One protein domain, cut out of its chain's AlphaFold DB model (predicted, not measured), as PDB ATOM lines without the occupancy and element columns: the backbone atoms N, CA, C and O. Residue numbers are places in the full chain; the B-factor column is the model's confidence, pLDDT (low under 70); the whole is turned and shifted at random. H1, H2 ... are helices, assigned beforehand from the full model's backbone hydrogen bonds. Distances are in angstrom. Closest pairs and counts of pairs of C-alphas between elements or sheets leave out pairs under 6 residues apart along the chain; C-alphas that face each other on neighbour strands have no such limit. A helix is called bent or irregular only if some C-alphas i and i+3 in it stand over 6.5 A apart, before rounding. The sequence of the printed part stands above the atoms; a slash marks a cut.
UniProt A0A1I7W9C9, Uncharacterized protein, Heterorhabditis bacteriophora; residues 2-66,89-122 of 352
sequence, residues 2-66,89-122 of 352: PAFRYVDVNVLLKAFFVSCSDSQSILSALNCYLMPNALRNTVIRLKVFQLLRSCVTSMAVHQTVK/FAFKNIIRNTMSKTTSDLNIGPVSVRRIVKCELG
ATOM      1  N   PRO A   2      78.692  -7.677  14.087       43.88
ATOM      2  CA  PRO A   2      79.525  -6.773  14.868       43.88
ATOM      3  C   PRO A   2      79.458  -7.148  16.355       43.88
ATOM      4  O   PRO A   2      78.386  -7.393  16.908       43.88
ATOM      5  N   ALA A   3      80.624  -7.214  16.994       39.22
ATOM      6  CA  ALA A   3      80.767  -7.481  18.417       39.22
ATOM      7  C   ALA A   3      80.403  -6.224  19.226       39.22
ATOM      8  O   ALA A   3      81.148  -5.244  19.230       39.22
ATOM      9  N   PHE A   4      79.272  -6.250  19.931       39.31
ATOM     10  CA  PHE A   4      78.951  -5.220  20.918       39.31
ATOM     11  C   PHE A   4      79.856  -5.388  22.142       39.31
ATOM     12  O   PHE A   4      79.796  -6.398  22.844       39.31
ATOM     13  N   ARG A   5      80.714  -4.395  22.400       48.47
ATOM     14  CA  ARG A   5      81.506  -4.326  23.633       48.47
ATOM     15  C   ARG A   5      80.612  -3.855  24.779       48.47
ATOM     16  O   ARG A   5      79.943  -2.832  24.670       48.47
ATOM     17  N   TYR A   6      80.621  -4.603  25.878       49.94
ATOM     18  CA  TYR A   6      79.926  -4.250  27.112       49.94
ATOM     19  C   TYR A   6      80.610  -3.028  27.740       49.94
ATOM     20  O   TYR A   6      81.774  -3.105  28.134       49.94
ATOM     21  N   VAL A   7      79.913  -1.893  27.809       65.06
ATOM     22  CA  VAL A   7      80.395  -0.702  28.521       65.06
ATOM     23  C   VAL A   7      79.972  -0.812  29.984       65.06
ATOM     24  O   VAL A   7      78.807  -1.074  30.284       65.06
ATOM     25  N   ASP A   8      80.923  -0.625  30.901       76.38
ATOM     26  CA  ASP A   8      80.674  -0.644  32.343       76.38
ATOM     27  C   ASP A   8      79.684   0.469  32.729       76.38
ATOM     28  O   ASP A   8      79.920   1.661  32.501       76.38
ATOM     29  N   VAL A   9      78.571   0.073  33.349       65.81
ATOM     30  CA  VAL A   9      77.501   0.962  33.826       65.81
ATOM     31  C   VAL A   9      78.048   2.043  34.765       65.81
ATOM     32  O   VAL A   9      77.552   3.168  34.765       65.81
ATOM     33  N   ASN A  10      79.110   1.756  35.522       58.00
ATOM     34  CA  ASN A  10      79.742   2.738  36.400       58.00
ATOM     35  C   ASN A  10      80.506   3.823  35.631       58.00
ATOM     36  O   ASN A  10      80.578   4.958  36.102       58.00
ATOM     37  N   VAL A  11      81.065   3.500  34.462       73.25
ATOM     38  CA  VAL A  11      81.748   4.472  33.591       73.25
ATOM     39  C   VAL A  11      80.720   5.388  32.934       73.25
ATOM     40  O   VAL A  11      80.887   6.606  32.959       73.25
ATOM     41  N   LEU A  12      79.607   4.821  32.459       71.25
ATOM     42  CA  LEU A  12      78.467   5.579  31.931       71.25
ATOM     43  C   LEU A  12      77.854   6.508  32.985       71.25
ATOM     44  O   LEU A  12      77.647   7.687  32.715       71.25
ATOM     45  N   LEU A  13      77.629   6.016  34.207       68.75
ATOM     46  CA  LEU A  13      77.096   6.838  35.297       68.75
ATOM     47  C   LEU A  13      78.065   7.956  35.699       68.75
ATOM     48  O   LEU A  13      77.631   9.084  35.908       68.75
ATOM     49  N   LYS A  14      79.373   7.684  35.773       70.25
ATOM     50  CA  LYS A  14      80.371   8.724  36.065       70.25
ATOM     51  C   LYS A  14      80.418   9.792  34.974       70.25
ATOM     52  O   LYS A  14      80.383  10.969  35.310       70.25
ATOM     53  N   ALA A  15      80.442   9.401  33.700       66.81
ATOM     54  CA  ALA A  15      80.417  10.348  32.584       66.81
ATOM     55  C   ALA A  15      79.134  11.197  32.589       66.81
ATOM     56  O   ALA A  15      79.186  12.413  32.408       66.81
ATOM     57  N   PHE A  16      77.993  10.574  32.892       74.25
ATOM     58  CA  PHE A  16      76.700  11.245  32.990       74.25
ATOM     59  C   PHE A  16      76.647  12.272  34.133       74.25
ATOM     60  O   PHE A  16      76.219  13.405  33.930       74.25
ATOM     61  N   PHE A  17      77.138  11.920  35.326       69.06
ATOM     62  CA  PHE A  17      77.158  12.839  36.471       69.06
ATOM     63  C   PHE A  17      78.193  13.962  36.347       69.06
ATOM     64  O   PHE A  17      78.007  15.011  36.956       69.06
ATOM     65  N   VAL A  18      79.265  13.761  35.576       73.81
ATOM     66  CA  VAL A  18      80.260  14.807  35.289       73.81
ATOM     67  C   VAL A  18      79.739  15.812  34.254       73.81
ATOM     68  O   VAL A  18      80.109  16.980  34.311       73.81
ATOM     69  N   SER A  19      78.853  15.390  33.347       65.19
ATOM     70  CA  SER A  19      78.407  16.222  32.217       65.19
ATOM     71  C   SER A  19      77.167  17.076  32.508       65.19
ATOM     72  O   SER A  19      76.937  18.061  31.814       65.19
ATOM     73  N   CYS A  20      76.370  16.735  33.524       60.62
ATOM     74  CA  CYS A  20      75.125  17.445  33.823       60.62
ATOM     75  C   CYS A  20      75.206  18.187  35.166       60.62
ATOM     76  O   CYS A  20      75.045  17.593  36.233       60.62
ATOM     77  N   SER A  21      75.429  19.502  35.116       59.75
ATOM     78  CA  SER A  21      75.433  20.386  36.293       59.75
ATOM     79  C   SER A  21      74.029  20.848  36.711       59.75
ATOM     80  O   SER A  21      73.826  21.192  37.877       59.75
ATOM     81  N   ASP A  22      73.046  20.804  35.805       71.50
ATOM     82  CA  ASP A  22      71.676  21.260  36.058       71.50
ATOM     83  C   ASP A  22      70.719  20.093  36.359       71.50
ATOM     84  O   ASP A  22      70.588  19.138  35.589       71.50
ATOM     85  N   SER A  23      69.988  20.198  37.470       62.78
ATOM     86  CA  SER A  23      68.885  19.309  37.849       62.78
ATOM     87  C   SER A  23      67.851  19.066  36.742       62.78
ATOM     88  O   SER A  23      67.375  17.935  36.627       62.78
ATOM     89  N   GLN A  24      67.523  20.065  35.914       68.62
ATOM     90  CA  GLN A  24      66.567  19.872  34.817       68.62
ATOM     91  C   GLN A  24      67.158  19.043  33.672       68.62
ATOM     92  O   GLN A  24      66.485  18.152  33.149       68.62
ATOM     93  N   SER A  25      68.437  19.251  33.343       75.25
ATOM     94  CA  SER A  25      69.142  18.469  32.317       75.25
ATOM     95  C   SER A  25      69.254  16.983  32.690       75.25
ATOM     96  O   SER A  25      69.053  16.109  31.848       75.25
ATOM     97  N   ILE A  26      69.458  16.684  33.980       71.44
ATOM     98  CA  ILE A  26      69.509  15.315  34.511       71.44
ATOM     99  C   ILE A  26      68.146  14.632  34.391       71.44
ATOM    100  O   ILE A  26      68.074  13.488  33.952       71.44
ATOM    101  N   LEU A  27      67.062  15.310  34.777       69.19
ATOM    102  CA  LEU A  27      65.705  14.755  34.715       69.19
ATOM    103  C   LEU A  27      65.239  14.520  33.276       69.19
ATOM    104  O   LEU A  27      64.622  13.490  33.008       69.19
ATOM    105  N   SER A  28      65.570  15.433  32.359       72.38
ATOM    106  CA  SER A  28      65.279  15.273  30.933       72.38
ATOM    107  C   SER A  28      66.060  14.094  30.347       72.38
ATOM    108  O   SER A  28      65.464  13.178  29.787       72.38
ATOM    109  N   ALA A  29      67.366  14.008  30.610       73.12
ATOM    110  CA  ALA A  29      68.175  12.895  30.131       73.12
ATOM    111  C   ALA A  29      67.758  11.544  30.752       73.12
ATOM    112  O   ALA A  29      67.679  10.542  30.047       73.12
ATOM    113  N   LEU A  30      67.388  11.505  32.038       71.75
ATOM    114  CA  LEU A  30      66.833  10.302  32.680       71.75
ATOM    115  C   LEU A  30      65.477   9.868  32.102       71.75
ATOM    116  O   LEU A  30      65.138   8.694  32.224       71.75
ATOM    117  N   ASN A  31      64.701  10.786  31.521       71.25
ATOM    118  CA  ASN A  31      63.463  10.457  30.813       71.25
ATOM    119  C   ASN A  31      63.727  10.049  29.348       71.25
ATOM    120  O   ASN A  31      62.969   9.247  28.808       71.25
ATOM    121  N   CYS A  32      64.782  10.572  28.709       68.81
ATOM    122  CA  CYS A  32      65.167  10.230  27.334       68.81
ATOM    123  C   CYS A  32      65.847   8.860  27.218       68.81
ATOM    124  O   CYS A  32      65.698   8.181  26.203       68.81
ATOM    125  N   TYR A  33      66.583   8.430  28.242       68.25
ATOM    126  CA  TYR A  33      67.103   7.069  28.307       68.25
ATOM    127  C   TYR A  33      66.052   6.148  28.933       68.25
ATOM    128  O   TYR A  33      65.487   6.475  29.973       68.25
ATOM    129  N   LEU A  34      65.824   4.971  28.334       79.62
ATOM    130  CA  LEU A  34      65.008   3.872  28.880       79.62
ATOM    131  C   LEU A  34      65.648   3.287  30.155       79.62
ATOM    132  O   LEU A  34      66.028   2.118  30.215       79.62
ATOM    133  N   MET A  35      65.834   4.107  31.185       83.50
ATOM    134  CA  MET A  35      66.371   3.659  32.453       83.50
ATOM    135  C   MET A  35      65.319   2.845  33.208       83.50
ATOM    136  O   MET A  35      64.176   3.288  33.350       83.50
ATOM    137  N   PRO A  36      65.699   1.692  33.785       84.06
ATOM    138  CA  PRO A  36      64.816   0.948  34.668       84.06
ATOM    139  C   PRO A  36      64.339   1.818  35.838       84.06
ATOM    140  O   PRO A  36      65.136   2.504  36.484       84.06
ATOM    141  N   ASN A  37      63.048   1.734  36.173       76.62
ATOM    142  CA  ASN A  37      62.407   2.513  37.245       76.62
ATOM    143  C   ASN A  37      63.155   2.454  38.592       76.62
ATOM    144  O   ASN A  37      63.176   3.430  39.345       76.62
ATOM    145  N   ALA A  38      63.814   1.331  38.890       65.25
ATOM    146  CA  ALA A  38      64.621   1.160  40.095       65.25
ATOM    147  C   ALA A  38      65.827   2.123  40.151       65.25
ATOM    148  O   ALA A  38      66.121   2.699  41.204       65.25
ATOM    149  N   LEU A  39      66.498   2.344  39.017       81.31
ATOM    150  CA  LEU A  39      67.667   3.218  38.929       81.31
ATOM    151  C   LEU A  39      67.255   4.689  39.019       81.31
ATOM    152  O   LEU A  39      67.827   5.432  39.814       81.31
ATOM    153  N   ARG A  40      66.175   5.071  38.325       79.81
ATOM    154  CA  ARG A  40      65.556   6.405  38.432       79.81
ATOM    155  C   ARG A  40      65.198   6.748  39.883       79.81
ATOM    156  O   ARG A  40      65.588   7.798  40.388       79.81
ATOM    157  N   ASN A  41      64.547   5.824  40.592       78.56
ATOM    158  CA  ASN A  41      64.204   6.000  42.007       78.56
ATOM    159  C   ASN A  41      65.439   6.134  42.909       78.56
ATOM    160  O   ASN A  41      65.418   6.896  43.876       78.56
ATOM    161  N   THR A  42      66.520   5.420  42.599       80.75
ATOM    162  CA  THR A  42      67.765   5.479  43.375       80.75
ATOM    163  C   THR A  42      68.470   6.820  43.189       80.75
ATOM    164  O   THR A  42      68.887   7.436  44.170       80.75
ATOM    165  N   VAL A  43      68.533   7.326  41.955       82.50
ATOM    166  CA  VAL A  43      69.118   8.638  41.647       82.50
ATOM    167  C   VAL A  43      68.331   9.765  42.324       82.50
ATOM    168  O   VAL A  43      68.931  10.630  42.963       82.50
ATOM    169  N   ILE A  44      66.994   9.708  42.287       83.25
ATOM    170  CA  ILE A  44      66.132  10.670  42.991       83.25
ATOM    171  C   ILE A  44      66.408  10.647  44.500       83.25
ATOM    172  O   ILE A  44      66.609  11.701  45.103       83.25
ATOM    173  N   ARG A  45      66.479   9.459  45.119       78.81
ATOM    174  CA  ARG A  45      66.781   9.326  46.556       78.81
ATOM    175  C   ARG A  45      68.139   9.921  46.920       78.81
ATOM    176  O   ARG A  45      68.231  10.657  47.901       78.81
ATOM    177  N   LEU A  46      69.175   9.654  46.125       81.56
ATOM    178  CA  LEU A  46      70.514  10.200  46.355       81.56
ATOM    179  C   LEU A  46      70.536  11.729  46.244       81.56
ATOM    180  O   LEU A  46      71.177  12.384  47.067       81.56
ATOM    181  N   LYS A  47      69.798  12.311  45.291       80.38
ATOM    182  CA  LYS A  47      69.718  13.769  45.136       80.38
ATOM    183  C   LYS A  47      68.945  14.433  46.277       80.38
ATOM    184  O   LYS A  47      69.429  15.421  46.825       80.38
ATOM    185  N   VAL A  48      67.810  13.860  46.696       81.19
ATOM    186  CA  VAL A  48      67.064  14.311  47.890       81.19
ATOM    187  C   VAL A  48      67.974  14.293  49.115       81.19
ATOM    188  O   VAL A  48      68.034  15.267  49.861       81.19
ATOM    189  N   PHE A  49      68.725  13.209  49.310       79.38
ATOM    190  CA  PHE A  49      69.637  13.076  50.439       79.38
ATOM    191  C   PHE A  49      70.765  14.117  50.407       79.38
ATOM    192  O   PHE A  49      71.081  14.715  51.434       79.38
ATOM    193  N   GLN A  50      71.353  14.371  49.235       79.81
ATOM    194  CA  GLN A  50      72.367  15.413  49.066       79.81
ATOM    195  C   GLN A  50      71.816  16.811  49.359       79.81
ATOM    196  O   GLN A  50      72.474  17.549  50.084       79.81
ATOM    197  N   LEU A  51      70.616  17.147  48.869       75.69
ATOM    198  CA  LEU A  51      69.961  18.434  49.135       75.69
ATOM    199  C   LEU A  51      69.642  18.613  50.623       75.69
ATOM    200  O   LEU A  51      69.950  19.647  51.212       75.69
ATOM    201  N   LEU A  52      69.094  17.580  51.267       73.75
ATOM    202  CA  LEU A  52      68.853  17.593  52.711       73.75
ATOM    203  C   LEU A  52      70.162  17.772  53.489       73.75
ATOM    204  O   LEU A  52      70.212  18.536  54.451       73.75
ATOM    205  N   ARG A  53      71.245  17.116  53.057       69.44
ATOM    206  CA  ARG A  53      72.565  17.246  53.678       69.44
ATOM    207  C   ARG A  53      73.164  18.638  53.472       69.44
ATOM    208  O   ARG A  53      73.682  19.200  54.436       69.44
ATOM    209  N   SER A  54      73.088  19.210  52.269       71.50
ATOM    210  CA  SER A  54      73.643  20.534  51.960       71.50
ATOM    211  C   SER A  54      72.899  21.654  52.686       71.50
ATOM    212  O   SER A  54      73.545  22.555  53.220       71.50
ATOM    213  N   CYS A  55      71.571  21.550  52.801       62.44
ATOM    214  CA  CYS A  55      70.751  22.479  53.583       62.44
ATOM    215  C   CYS A  55      71.133  22.494  55.072       62.44
ATOM    216  O   CYS A  55      70.997  23.519  55.730       62.44
ATOM    217  N   VAL A  56      71.650  21.378  55.599       51.91
ATOM    218  CA  VAL A  56      72.004  21.236  57.019       51.91
ATOM    219  C   VAL A  56      73.472  21.585  57.316       51.91
ATOM    220  O   VAL A  56      73.800  21.851  58.467       51.91
ATOM    221  N   THR A  57      74.377  21.628  56.327       57.84
ATOM    222  CA  THR A  57      75.831  21.650  56.619       57.84
ATOM    223  C   THR A  57      76.633  22.849  56.120       57.84
ATOM    224  O   THR A  57      77.665  23.126  56.721       57.84
ATOM    225  N   SER A  58      76.204  23.618  55.116       47.44
ATOM    226  CA  SER A  58      77.079  24.688  54.594       47.44
ATOM    227  C   SER A  58      76.964  26.011  55.361       47.44
ATOM    228  O   SER A  58      77.973  26.617  55.711       47.44
ATOM    229  N   MET A  59      75.746  26.460  55.667       56.56
ATOM    230  CA  MET A  59      75.529  27.742  56.356       56.56
ATOM    231  C   MET A  59      75.847  27.664  57.851       56.56
ATOM    232  O   MET A  59      76.526  28.539  58.383       56.56
ATOM    233  N   ALA A  60      75.408  26.595  58.518       52.53
ATOM    234  CA  ALA A  60      75.579  26.439  59.959       52.53
ATOM    235  C   ALA A  60      77.057  26.266  60.349       52.53
ATOM    236  O   ALA A  60      77.534  26.918  61.274       52.53
ATOM    237  N   VAL A  61      77.822  25.451  59.613       51.16
ATOM    238  CA  VAL A  61      79.247  25.217  59.911       51.16
ATOM    239  C   VAL A  61      80.079  26.469  59.634       51.16
ATOM    240  O   VAL A  61      80.922  26.830  60.451       51.16
ATOM    241  N   HIS A  62      79.811  27.181  58.536       47.31
ATOM    242  CA  HIS A  62      80.567  28.384  58.192       47.31
ATOM    243  C   HIS A  62      80.324  29.535  59.183       47.31
ATOM    244  O   HIS A  62      81.273  30.199  59.597       47.31
ATOM    245  N   GLN A  63      79.082  29.714  59.647       60.38
ATOM    246  CA  GLN A  63      78.753  30.699  60.684       60.38
ATOM    247  C   GLN A  63      79.351  30.340  62.055       60.38
ATOM    248  O   GLN A  63      79.767  31.236  62.787       60.38
ATOM    249  N   THR A  64      79.460  29.047  62.387       46.88
ATOM    250  CA  THR A  64      80.056  28.594  63.661       46.88
ATOM    251  C   THR A  64      81.580  28.765  63.670       46.88
ATOM    252  O   THR A  64      82.142  29.232  64.655       46.88
ATOM    253  N   VAL A  65      82.254  28.457  62.555       56.66
ATOM    254  CA  VAL A  65      83.713  28.637  62.414       56.66
ATOM    255  C   VAL A  65      84.098  30.118  62.420       56.66
ATOM    256  O   VAL A  65      85.101  30.474  63.029       56.66
ATOM    257  N   LYS A  66      83.281  30.994  61.816       57.34
ATOM    258  CA  LYS A  66      83.511  32.446  61.844       57.34
ATOM    259  C   LYS A  66      83.376  33.022  63.262       57.34
ATOM    260  O   LYS A  66      84.222  33.797  63.675       57.34
ATOM    261  N   PHE A  89      58.417  23.952  67.885       73.00
ATOM    262  CA  PHE A  89      57.813  24.776  66.837       73.00
ATOM    263  C   PHE A  89      58.835  25.193  65.773       73.00
ATOM    264  O   PHE A  89      58.564  25.028  64.581       73.00
ATOM    265  N   ALA A  90      60.032  25.628  66.182       73.62
ATOM    266  CA  ALA A  90      61.113  25.969  65.257       73.62
ATOM    267  C   ALA A  90      61.511  24.767  64.384       73.62
ATOM    268  O   ALA A  90      61.566  24.865  63.157       73.62
ATOM    269  N   PHE A  91      61.686  23.589  64.993       66.88
ATOM    270  CA  PHE A  91      62.028  22.368  64.262       66.88
ATOM    271  C   PHE A  91      60.926  21.939  63.278       66.88
ATOM    272  O   PHE A  91      61.208  21.568  62.135       66.88
ATOM    273  N   LYS A  92      59.654  22.034  63.687       78.56
ATOM    274  CA  LYS A  92      58.502  21.732  62.826       78.56
ATOM    275  C   LYS A  92      58.434  22.673  61.617       78.56
ATOM    276  O   LYS A  92      58.157  22.206  60.510       78.56
ATOM    277  N   ASN A  93      58.728  23.958  61.809       81.25
ATOM    278  CA  ASN A  93      58.745  24.952  60.735       81.25
ATOM    279  C   ASN A  93      59.914  24.737  59.763       81.25
ATOM    280  O   ASN A  93      59.699  24.765  58.551       81.25
ATOM    281  N   ILE A  94      61.114  24.410  60.258       84.50
ATOM    282  CA  ILE A  94      62.271  24.078  59.407       84.50
ATOM    283  C   ILE A  94      61.961  22.867  58.518       84.50
ATOM    284  O   ILE A  94      62.190  22.914  57.308       84.50
ATOM    285  N   ILE A  95      61.388  21.798  59.084       82.94
ATOM    286  CA  ILE A  95      61.004  20.611  58.304       82.94
ATOM    287  C   ILE A  95      59.936  20.966  57.268       82.94
ATOM    288  O   ILE A  95      60.039  20.539  56.118       82.94
ATOM    289  N   ARG A  96      58.925  21.760  57.641       87.94
ATOM    290  CA  ARG A  96      57.863  22.188  56.721       87.94
ATOM    291  C   ARG A  96      58.423  22.972  55.532       87.94
ATOM    292  O   ARG A  96      58.119  22.618  54.394       87.94
ATOM    293  N   ASN A  97      59.268  23.966  55.788       89.38
ATOM    294  CA  ASN A  97      59.861  24.801  54.742       89.38
ATOM    295  C   ASN A  97      60.815  23.991  53.853       89.38
ATOM    296  O   ASN A  97      60.774  24.106  52.630       89.38
ATOM    297  N   THR A  98      61.600  23.086  54.448       89.94
ATOM    298  CA  THR A  98      62.510  22.198  53.704       89.94
ATOM    299  C   THR A  98      61.747  21.230  52.802       89.94
ATOM    300  O   THR A  98      62.142  21.018  51.656       89.94
ATOM    301  N   MET A  99      60.630  20.663  53.274       90.69
ATOM    302  CA  MET A  99      59.786  19.801  52.442       90.69
ATOM    303  C   MET A  99      59.181  20.574  51.270       90.69
ATOM    304  O   MET A  99      59.214  20.051  50.162       90.69
ATOM    305  N   SER A 100      58.695  21.802  51.496       91.94
ATOM    306  CA  SER A 100      58.120  22.650  50.440       91.94
ATOM    307  C   SER A 100      59.143  23.008  49.357       91.94
ATOM    308  O   SER A 100      58.837  22.948  48.168       91.94
ATOM    309  N   LYS A 101      60.378  23.319  49.763       92.75
ATOM    310  CA  LYS A 101      61.478  23.579  48.830       92.75
ATOM    311  C   LYS A 101      61.888  22.319  48.062       92.75
ATOM    312  O   LYS A 101      62.061  22.339  46.855       92.75
ATOM    313  N   THR A 102      61.959  21.177  48.740       88.50
ATOM    314  CA  THR A 102      62.304  19.904  48.083       88.50
ATOM    315  C   THR A 102      61.230  19.474  47.075       88.50
ATOM    316  O   THR A 102      61.554  18.882  46.049       88.50
ATOM    317  N   THR A 103      59.951  19.765  47.347       93.56
ATOM    318  CA  THR A 103      58.867  19.502  46.390       93.56
ATOM    319  C   THR A 103      58.980  20.354  45.132       93.56
ATOM    320  O   THR A 103      58.788  19.808  44.048       93.56
ATOM    321  N   SER A 104      59.330  21.643  45.253       94.06
ATOM    322  CA  SER A 104      59.525  22.520  44.091       94.06
ATOM    323  C   SER A 104      60.786  22.161  43.310       94.06
ATOM    324  O   SER A 104      60.734  22.051  42.093       94.06
ATOM    325  N   ASP A 105      61.897  21.898  44.001       92.94
ATOM    326  CA  ASP A 105      63.196  21.658  43.360       92.94
ATOM    327  C   ASP A 105      63.220  20.344  42.560       92.94
ATOM    328  O   ASP A 105      63.986  20.198  41.610       92.94
ATOM    329  N   LEU A 106      62.396  19.365  42.949       90.25
ATOM    330  CA  LEU A 106      62.382  18.034  42.337       90.25
ATOM    331  C   LEU A 106      61.115  17.736  41.531       90.25
ATOM    332  O   LEU A 106      61.030  16.655  40.948       90.25
ATOM    333  N   ASN A 107      60.130  18.642  41.506       93.62
ATOM    334  CA  ASN A 107      58.797  18.398  40.940       93.62
ATOM    335  C   ASN A 107      58.147  17.104  41.472       93.62
ATOM    336  O   ASN A 107      57.487  16.358  40.748       93.62
ATOM    337  N   ILE A 108      58.352  16.807  42.758       92.94
ATOM    338  CA  ILE A 108      57.799  15.626  43.426       92.94
ATOM    339  C   ILE A 108      56.636  16.072  44.309       92.94
ATOM    340  O   ILE A 108      56.743  17.053  45.037       92.94
ATOM    341  N   GLY A 109      55.533  15.320  44.302       96.19
ATOM    342  CA  GLY A 109      54.396  15.614  45.170       96.19
ATOM    343  C   GLY A 109      54.762  15.585  46.671       96.19
ATOM    344  O   GLY A 109      55.565  14.746  47.104       96.19
ATOM    345  N   PRO A 110      54.133  16.427  47.512       89.75
ATOM    346  CA  PRO A 110      54.445  16.543  48.944       89.75
ATOM    347  C   PRO A 110      54.301  15.233  49.724       89.75
ATOM    348  O   PRO A 110      55.017  15.001  50.701       89.75
ATOM    349  N   VAL A 111      53.421  14.336  49.275       92.88
ATOM    350  CA  VAL A 111      53.238  13.002  49.865       92.88
ATOM    351  C   VAL A 111      54.495  12.141  49.713       92.88
ATOM    352  O   VAL A 111      54.894  11.458  50.658       92.88
ATOM    353  N   SER A 112      55.148  12.196  48.555       91.94
ATOM    354  CA  SER A 112      56.346  11.405  48.264       91.94
ATOM    355  C   SER A 112      57.562  11.932  49.019       91.94
ATOM    356  O   SER A 112      58.272  11.141  49.636       91.94
ATOM    357  N   VAL A 113      57.744  13.257  49.090       93.81
ATOM    358  CA  VAL A 113      58.790  13.867  49.933       93.81
ATOM    359  C   VAL A 113      58.585  13.483  51.401       93.81
ATOM    360  O   VAL A 113      59.525  13.031  52.051       93.81
ATOM    361  N   ARG A 114      57.346  13.538  51.912       91.00
ATOM    362  CA  ARG A 114      57.031  13.107  53.285       91.00
ATOM    363  C   ARG A 114      57.360  11.629  53.522       91.00
ATOM    364  O   ARG A 114      57.876  11.295  54.586       91.00
ATOM    365  N   ARG A 115      57.084  10.741  52.557       91.75
ATOM    366  CA  ARG A 115      57.454   9.314  52.647       91.75
ATOM    367  C   ARG A 115      58.972   9.127  52.686       91.75
ATOM    368  O   ARG A 115      59.448   8.404  53.554       91.75
ATOM    369  N   ILE A 116      59.716   9.810  51.815       90.31
ATOM    370  CA  ILE A 116      61.186   9.733  51.770       90.31
ATOM    371  C   ILE A 116      61.784  10.233  53.086       90.31
ATOM    372  O   ILE A 116      62.535   9.508  53.725       90.31
ATOM    373  N   VAL A 117      61.383  11.420  53.547       88.56
ATOM    374  CA  VAL A 117      61.841  11.996  54.821       88.56
ATOM    375  C   VAL A 117      61.543  11.052  55.988       88.56
ATOM    376  O   VAL A 117      62.390  10.852  56.854       88.56
ATOM    377  N   LYS A 118      60.367  10.417  56.001       87.25
ATOM    378  CA  LYS A 118      59.988   9.462  57.047       87.25
ATOM    379  C   LYS A 118      60.862   8.205  57.049       87.25
ATOM    380  O   LYS A 118      61.278   7.760  58.119       87.25
ATOM    381  N   CYS A 119      61.126   7.644  55.871       81.44
ATOM    382  CA  CYS A 119      61.951   6.448  55.705       81.44
ATOM    383  C   CYS A 119      63.434   6.720  55.998       81.44
ATOM    384  O   CYS A 119      64.056   5.939  56.708       81.44
ATOM    385  N   GLU A 120      63.979   7.833  55.505       82.19
ATOM    386  CA  GLU A 120      65.408   8.160  55.605       82.19
ATOM    387  C   GLU A 120      65.787   8.766  56.965       82.19
ATOM    388  O   GLU A 120      66.812   8.407  57.541       82.19
ATOM    389  N   LEU A 121      64.952   9.646  57.540       80.31
ATOM    390  CA  LEU A 121      65.209  10.213  58.875       80.31
ATOM    391  C   LEU A 121      64.815   9.264  60.016       80.31
ATOM    392  O   LEU A 121      64.952   9.621  61.187       80.31
ATOM    393  N   GLY A 122      64.291   8.074  59.705       79.44
ATOM    394  CA  GLY A 122      63.902   7.082  60.707       79.44
ATOM    395  C   GLY A 122      62.811   7.573  61.663       79.44
ATOM    396  O   GLY A 122      62.711   7.085  62.791       79.44
TER     397      GLY A 122
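AT A GLANCE: This is residues 2 to 66 and 89 to 122 of the 352 residues of an uncharacterized protein of Heterorhabditis bacteriophora (UniProt A0A1I7W9C9). A long bent helix, H3, runs through the middle with its first arm H3a; H2 folds back beside the beginning of that arm, and H4 and H5 make a corner beside it. H1 lies farther out, residues 2 to 15 stick out as a tail that runs on into H1, and at the cut residues 56 to 66 of H3 and residues 89 to 94 of H4 stick out as two separate arms. The 99 printed residues include five named helices, H1 to H5 in chain order, with no named strand; the class is all helix. The whole is loose, with a radius of gyration of the C-alphas of 17.0 A, and elongated, spanning 64 by 36 by 24 A.

HOW THE PARTS SIT: Begin with H1, residues 9 to 19, which touches no helix. H2, residues 23 to 32, is near H1, with 6 pairs of C-alphas within 10 A. Next comes H3, residues 37 to 66, assigned as one helix by its hydrogen bonds but bent: C-alphas 56 and 59 are 7.4 A apart. Its arms H3a, residues 37 to 56, and H3b, residues 59 to 66, stand at a shallow tilt of 34.5 degrees, only just short of steep. H2 and H3a are close but not clearly touching: their closest C-alphas, those of Leu 30 and Arg 40, are 7.1 A apart, and they run opposite ways at a shallow tilt of 5 degrees. H3b touches no helix. Past the cut, residues 98 to 102 of H4, residues 89 to 106, only just touch residues 48 to 52 of H3a, with 3 pairs of C-alphas within 8 A; the closest are Val 48 and Thr 102, 7.3 A apart, at a steep tilt of 44 degrees, opposite ways. H4 touches H5, residues 110 to 120, with its residues 99 to 103 alone; the closest C-alphas, Thr 103 and Pro 110, are 5.9 A apart, and the tilt is steep at 67 degrees. H5 and H3a are close but not clearly touching and about perpendicular at 80 degrees, with closest C-alphas Arg 45 and Ile 116 7.7 A apart. In H1, H2, H3a, H3b, H4 and H5, every O i to N i+4 pair is within hydrogen-bond range.

IN THESE COORDINATES: Find C-alpha 9 at (77.501, 0.962, 33.826), where H1 begins; it is 15.4 A long, and H2 is 14.4 A. H3a starts at C-alpha 37, (62.407, 2.513, 37.245), and covers 28.9 A; H3b covers 10.8 A. H4 measures 25.8 A, and H5 runs 15.3 A to C-alpha 120 at (65.408, 8.160, 55.605).

THE WHOLE: Look for the cut after residue 66: residues 67 to 88 are not printed, and C-alphas 66 and 89 are 27.3 A apart. The links H1 to H2, H2 to H3 and H4 to H5 are tight. Mean pLDDT of the printed part is 74.2, and it is under 70 in 34 residues, among them 2 to 7 and 55 to 66.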